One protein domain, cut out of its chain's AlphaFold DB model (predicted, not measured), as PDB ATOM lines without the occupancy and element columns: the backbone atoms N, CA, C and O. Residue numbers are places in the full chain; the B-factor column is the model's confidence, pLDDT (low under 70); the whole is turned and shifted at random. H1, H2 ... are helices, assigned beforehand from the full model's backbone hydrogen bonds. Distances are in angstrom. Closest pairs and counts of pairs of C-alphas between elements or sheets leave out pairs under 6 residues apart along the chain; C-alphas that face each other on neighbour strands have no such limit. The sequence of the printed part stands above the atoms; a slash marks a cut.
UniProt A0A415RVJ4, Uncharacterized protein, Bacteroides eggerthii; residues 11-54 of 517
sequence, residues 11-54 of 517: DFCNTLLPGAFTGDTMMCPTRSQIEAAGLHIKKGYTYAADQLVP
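What this domain is: This is residues 11 to 54 of the 517 residues of an uncharacterized protein of Bacteroides eggerthii (UniProt A0A415RVJ4). There is little regular structure: two short helices sit among long loops, H1 toward one end and H2 nearer the middle. Residues 17 to 30 loop out and lead across to H2, and residues 37 to 54 make a wide loop that swings out to Gly 44 and folds back. The 44 printed residues have two named helices, H1 then H2, and no named strand; the class is all helix, with 12 residues in named elements. The whole is compact, with a radius of gyration of the C-alphas of 10.0 A, and elongated, spanning 28 by 17 by 16 A.

Where its parts are: H1, residues 11 to 16, measures 9.1 A, starting at C-alpha 11 (0.418, 28.933, 11.966). H2, residues 31 to 36, measures 8.5 A, ending at C-alpha 36 (14.597, 23.010, 13.735).

How they stand to each other: H1 and H2 are close but not clearly touching; their closest C-alphas, of Cys 13 and Ile 34, are 7.6 A apart. They run the same way at a steep tilt of 56 degrees. In H1 and H2 every O i to N i+4 pair is within hydrogen-bond range.

The domain as a whole: The two C-alphas farthest apart, of Gly 23 and Gly 44, are 30.4 A apart. The link from H1 to H2 is long, 14 residues. The printed part has no cut, and no printed residue is under 70 in pLDDT.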
ATOM      1  N   ASP A  11       1.506  29.181  12.918       88.44
ATOM      2  CA  ASP A  11       0.418  28.933  11.966       88.44
ATOM      3  C   ASP A  11       0.877  29.165  10.522       88.44
ATOM      4  O   ASP A  11       0.749  28.286   9.674       88.44
ATOM      5  N   PHE A  12       1.535  30.300  10.274       87.88
ATOM      6  CA  PHE A  12       2.133  30.604   8.983       87.88
ATOM      7  C   PHE A  12       3.173  29.543   8.565       87.88
ATOM      8  O   PHE A  12       3.112  29.015   7.455       87.88
ATOM      9  N   CYS A  13       4.077  29.160   9.469       88.12
ATOM     10  CA  CYS A  13       5.058  28.103   9.211       88.12
ATOM     11  C   CYS A  13       4.390  26.760   8.849       88.12
ATOM     12  O   CYS A  13       4.859  26.067   7.947       88.12
ATOM     13  N   ASN A  14       3.260  26.427   9.480       88.44
ATOM     14  CA  ASN A  14       2.467  25.236   9.165       88.44
ATOM     15  C   ASN A  14       1.777  25.304   7.791       88.44
ATOM     16  O   ASN A  14       1.508  24.257   7.203       88.44
ATOM     17  N   THR A  15       1.519  26.500   7.246       86.88
ATOM     18  CA  THR A  15       1.048  26.636   5.853       86.88
ATOM     19  C   THR A  15       2.135  26.278   4.839       86.88
ATOM     20  O   THR A  15       1.832  25.722   3.785       86.88
ATOM     21  N   LEU A  16       3.404  26.553   5.171       86.44
ATOM     22  CA  LEU A  16       4.548  26.181   4.343       86.44
ATOM     23  C   LEU A  16       4.897  24.701   4.506       86.44
ATOM     24  O   LEU A  16       5.081  24.015   3.508       86.44
ATOM     25  N   LEU A  17       4.969  24.188   5.735       87.12
ATOM     26  CA  LEU A  17       5.238  22.781   6.034       87.12
ATOM     27  C   LEU A  17       4.212  22.271   7.058       87.12
ATOM     28  O   LEU A  17       4.351  22.545   8.251       87.12
ATOM     29  N   PRO A  18       3.178  21.532   6.619       87.19
ATOM     30  CA  PRO A  18       2.149  21.019   7.515       87.19
ATOM     31  C   PRO A  18       2.736  20.214   8.679       87.19
ATOM     32  O   PRO A  18       3.479  19.258   8.469       87.19
ATOM     33  N   GLY A  19       2.383  20.595   9.909       86.12
ATOM     34  CA  GLY A  19       2.835  19.918  11.129       86.12
ATOM     35  C   GLY A  19       4.228  20.320  11.629       86.12
ATOM     36  O   GLY A  19       4.698  19.719  12.592       86.12
ATOM     37  N   ALA A  20       4.867  21.333  11.030       86.75
ATOM     38  CA  ALA A  20       6.141  21.898  11.487       86.75
ATOM     39  C   ALA A  20       6.119  22.319  12.970       86.75
ATOM     40  O   ALA A  20       7.105  22.154  13.687       86.75
ATOM     41  N   PHE A  21       4.983  22.828  13.452       89.88
ATOM     42  CA  PHE A  21       4.795  23.248  14.836       89.88
ATOM     43  C   PHE A  21       3.482  22.736  15.433       89.88
ATOM     44  O   PHE A  21       2.428  22.781  14.800       89.88
ATOM     45  N   THR A  22       3.541  22.327  16.701       85.31
ATOM     46  CA  THR A  22       2.396  21.901  17.520       85.31
ATOM     47  C   THR A  22       2.142  22.884  18.677       85.31
ATOM     48  O   THR A  22       2.995  23.718  19.008       85.31
ATOM     49  N   GLY A  23       0.961  22.809  19.301       84.62
ATOM     50  CA  GLY A  23       0.559  23.691  20.409       84.62
ATOM     51  C   GLY A  23      -0.054  25.018  19.946       84.62
ATOM     52  O   GLY A  23      -0.720  25.054  18.918       84.62
ATOM     53  N   ASP A  24       0.147  26.096  20.710       84.94
ATOM     54  CA  ASP A  24      -0.357  27.437  20.369       84.94
ATOM     55  C   ASP A  24       0.279  27.950  19.066       84.94
ATOM     56  O   ASP A  24       1.481  28.237  19.021       84.94
ATOM     57  N   THR A  25      -0.527  28.040  18.006       81.25
ATOM     58  CA  THR A  25      -0.100  28.396  16.647       81.25
ATOM     59  C   THR A  25       0.043  29.905  16.427       81.25
ATOM     60  O   THR A  25       0.632  30.317  15.426       81.25
ATOM     61  N   MET A  26      -0.407  30.745  17.369       83.81
ATOM     62  CA  MET A  26      -0.255  32.205  17.279       83.81
ATOM     63  C   MET A  26       1.133  32.694  17.713       83.81
ATOM     64  O   MET A  26       1.504  33.832  17.427       83.81
ATOM     65  N   MET A  27       1.930  31.845  18.371       88.69
ATOM     66  CA  MET A  27       3.285  32.205  18.792       88.69
ATOM     67  C   MET A  27       4.217  32.436  17.597       88.69
ATOM     68  O   MET A  27       4.171  31.703  16.608       88.69
ATOM     69  N   CYS A  28       5.103  33.426  17.724       91.62
ATOM     70  CA  CYS A  28       6.159  33.706  16.753       91.62
ATOM     71  C   CYS A  28       7.395  32.851  17.082       91.62
ATOM     72  O   CYS A  28       8.003  33.079  18.132       91.62
ATOM     73  N   PRO A  29       7.758  31.854  16.255       90.88
ATOM     74  CA  PRO A  29       8.944  31.053  16.504       90.88
ATOM     75  C   PRO A  29      10.220  31.864  16.233       90.88
ATOM     76  O   PRO A  29      10.259  32.737  15.362       90.88
ATOM     77  N   THR A  30      11.284  31.564  16.974       92.44
ATOM     78  CA  THR A  30      12.621  32.104  16.697       92.44
ATOM     79  C   THR A  30      13.222  31.449  15.451       92.44
ATOM     80  O   THR A  30      12.802  30.366  15.038       92.44
ATOM     81  N   ARG A  31      14.256  32.058  14.860       90.94
ATOM     82  CA  ARG A  31      15.010  31.492  13.729       90.94
ATOM     83  C   ARG A  31      15.429  30.042  13.987       90.94
ATOM     84  O   ARG A  31      15.220  29.190  13.132       90.94
ATOM     85  N   SER A  32      15.979  29.757  15.170       89.94
ATOM     86  CA  SER A  32      16.390  28.394  15.538       89.94
ATOM     87  C   SER A  32      15.215  27.419  15.605       89.94
ATOM     88  O   SER A  32      15.359  26.274  15.190       89.94
ATOM     89  N   GLN A  33      14.045  27.862  16.072       91.25
ATOM     90  CA  GLN A  33      12.828  27.048  16.085       91.25
ATOM     91  C   GLN A  33      12.299  26.782  14.668       91.25
ATOM     92  O   GLN A  33      11.858  25.670  14.398       91.25
ATOM     93  N   ILE A  34      12.371  27.765  13.759       90.25
ATOM     94  CA  ILE A  34      11.984  27.634  12.340       90.25
ATOM     95  C   ILE A  34      12.888  26.627  11.616       90.25
ATOM     96  O   ILE A  34      12.387  25.712  10.965       90.25
ATOM     97  N   GLU A  35      14.207  26.757  11.773       89.88
ATOM     98  CA  GLU A  35      15.182  25.835  11.178       89.88
ATOM     99  C   GLU A  35      15.062  24.420  11.765       89.88
ATOM    100  O   GLU A  35      15.102  23.437  11.025       89.88
ATOM    101  N   ALA A  36      14.835  24.299  13.080       88.88
ATOM    102  CA  ALA A  36      14.597  23.010  13.735       88.88
ATOM    103  C   ALA A  36      13.305  22.323  13.260       88.88
ATOM    104  O   ALA A  36      13.220  21.097  13.291       88.88
ATOM    105  N   ALA A  37      12.320  23.098  12.800       88.50
ATOM    106  CA  ALA A  37      11.077  22.594  12.231       88.50
ATOM    107  C   ALA A  37      11.190  22.205  10.742       88.50
ATOM    108  O   ALA A  37      10.205  21.761  10.159       88.50
ATOM    109  N   GLY A  38      12.370  22.347  10.119       86.62
ATOM    110  CA  GLY A  38      12.621  21.953   8.726       86.62
ATOM    111  C   GLY A  38      12.296  23.023   7.675       86.62
ATOM    112  O   GLY A  38      12.242  22.714   6.487       86.62
ATOM    113  N   LEU A  39      12.078  24.272   8.094       89.81
ATOM    114  CA  LEU A  39      11.950  25.436   7.211       89.81
ATOM    115  C   LEU A  39      13.286  26.186   7.119       89.81
ATOM    116  O   LEU A  39      14.155  26.045   7.975       89.81
ATOM    117  N   HIS A  40      13.463  27.008   6.088       89.31
ATOM    118  CA  HIS A  40      14.724  27.695   5.819       89.31
ATOM    119  C   HIS A  40      14.555  29.211   5.762       89.31
ATOM    120  O   HIS A  40      13.511  29.728   5.368       89.31
ATOM    121  N   ILE A  41      15.616  29.929   6.134       89.25
ATOM    122  CA  ILE A  41      15.728  31.366   5.895       89.25
ATOM    123  C   ILE A  41      16.204  31.571   4.458       89.25
ATOM    124  O   ILE A  41      17.234  31.019   4.064       89.25
ATOM    125  N   LYS A  42      15.476  32.389   3.692       86.38
ATOM    126  CA  LYS A  42      15.802  32.701   2.301       86.38
ATOM    127  C   LYS A  42      17.242  33.191   2.166       86.38
ATOM    128  O   LYS A  42      17.729  34.011   2.953       86.38
ATOM    129  N   LYS A  43      17.917  32.722   1.115       81.75
ATOM    130  CA  LYS A  43      19.290  33.131   0.788       81.75
ATOM    131  C   LYS A  43      19.395  34.662   0.705       81.75
ATOM    132  O   LYS A  43      18.647  35.294  -0.033       81.75
ATOM    133  N   GLY A  44      20.351  35.238   1.436       82.31
ATOM    134  CA  GLY A  44      20.573  36.690   1.513       82.31
ATOM    135  C   GLY A  44      20.101  37.343   2.817       82.31
ATOM    136  O   GLY A  44      20.491  38.476   3.085       82.31
ATOM    137  N   TYR A  45      19.347  36.626   3.659       84.56
ATOM    138  CA  TYR A  45      18.934  37.093   4.986       84.56
ATOM    139  C   TYR A  45      19.660  36.320   6.093       84.56
ATOM    140  O   TYR A  45      19.936  35.129   5.965       84.56
ATOM    141  N   THR A  46      20.021  36.992   7.187       85.12
ATOM    142  CA  THR A  46      20.732  36.390   8.328       85.12
ATOM    143  C   THR A  46      20.145  36.915   9.631       85.12
ATOM    144  O   THR A  46      19.973  38.119   9.789       85.12
ATOM    145  N   TYR A  47      19.865  36.003  10.559       89.06
ATOM    146  CA  TYR A  47      19.275  36.285  11.868       89.06
ATOM    147  C   TYR A  47      20.067  35.567  12.969       89.06
ATOM    148  O   TYR A  47      20.667  34.520  12.715       89.06
ATOM    149  N   ALA A  48      20.075  36.088  14.193       89.88
ATOM    150  CA  ALA A  48      20.557  35.354  15.364       89.88
ATOM    151  C   ALA A  48      19.575  34.226  15.741       89.88
ATOM    152  O   ALA A  48      18.417  34.231  15.326       89.88
ATOM    153  N   ALA A  49      20.037  33.225  16.496       88.38
ATOM    154  CA  ALA A  49      19.261  32.013  16.792       88.38
ATOM    155  C   ALA A  49      17.938  32.288  17.539       88.38
ATOM    156  O   ALA A  49      16.957  31.567  17.352       88.38
ATOM    157  N   ASP A  50      17.909  33.330  18.362       90.38
ATOM    158  CA  ASP A  50      16.803  33.783  19.207       90.38
ATOM    159  C   ASP A  50      15.946  34.892  18.565       90.38
ATOM    160  O   ASP A  50      14.931  35.292  19.133       90.38
ATOM    161  N   GLN A  51      16.308  35.368  17.370       90.62
ATOM    162  CA  GLN A  51      15.560  36.415  16.672       90.62
ATOM    163  C   GLN A  51      14.300  35.881  15.991       90.62
ATOM    164  O   GLN A  51      14.288  34.781  15.437       90.62
ATOM    165  N   LEU A  52      13.247  36.700  15.994       90.88
ATOM    166  CA  LEU A  52      12.031  36.469  15.217       90.88
ATOM    167  C   LEU A  52      12.277  36.794  13.739       90.88
ATOM    168  O   LEU A  52      12.996  37.742  13.419       90.88
ATOM    169  N   VAL A  53      11.664  36.022  12.844       89.62
ATOM    170  CA  VAL A  53      11.899  36.104  11.394       89.62
ATOM    171  C   VAL A  53      10.619  36.558  10.678       89.62
ATOM    172  O   VAL A  53       9.541  36.063  11.007       89.62
ATOM    173  N   PRO A  54      10.697  37.480   9.702       89.62
ATOM    174  CA  PRO A  54       9.580  37.809   8.817       89.62
ATOM    175  C   PRO A  54       9.049  36.620   8.004       89.62
ATOM    176  O   PRO A  54       9.831  35.802   7.525       89.62
TER     177      PRO A  54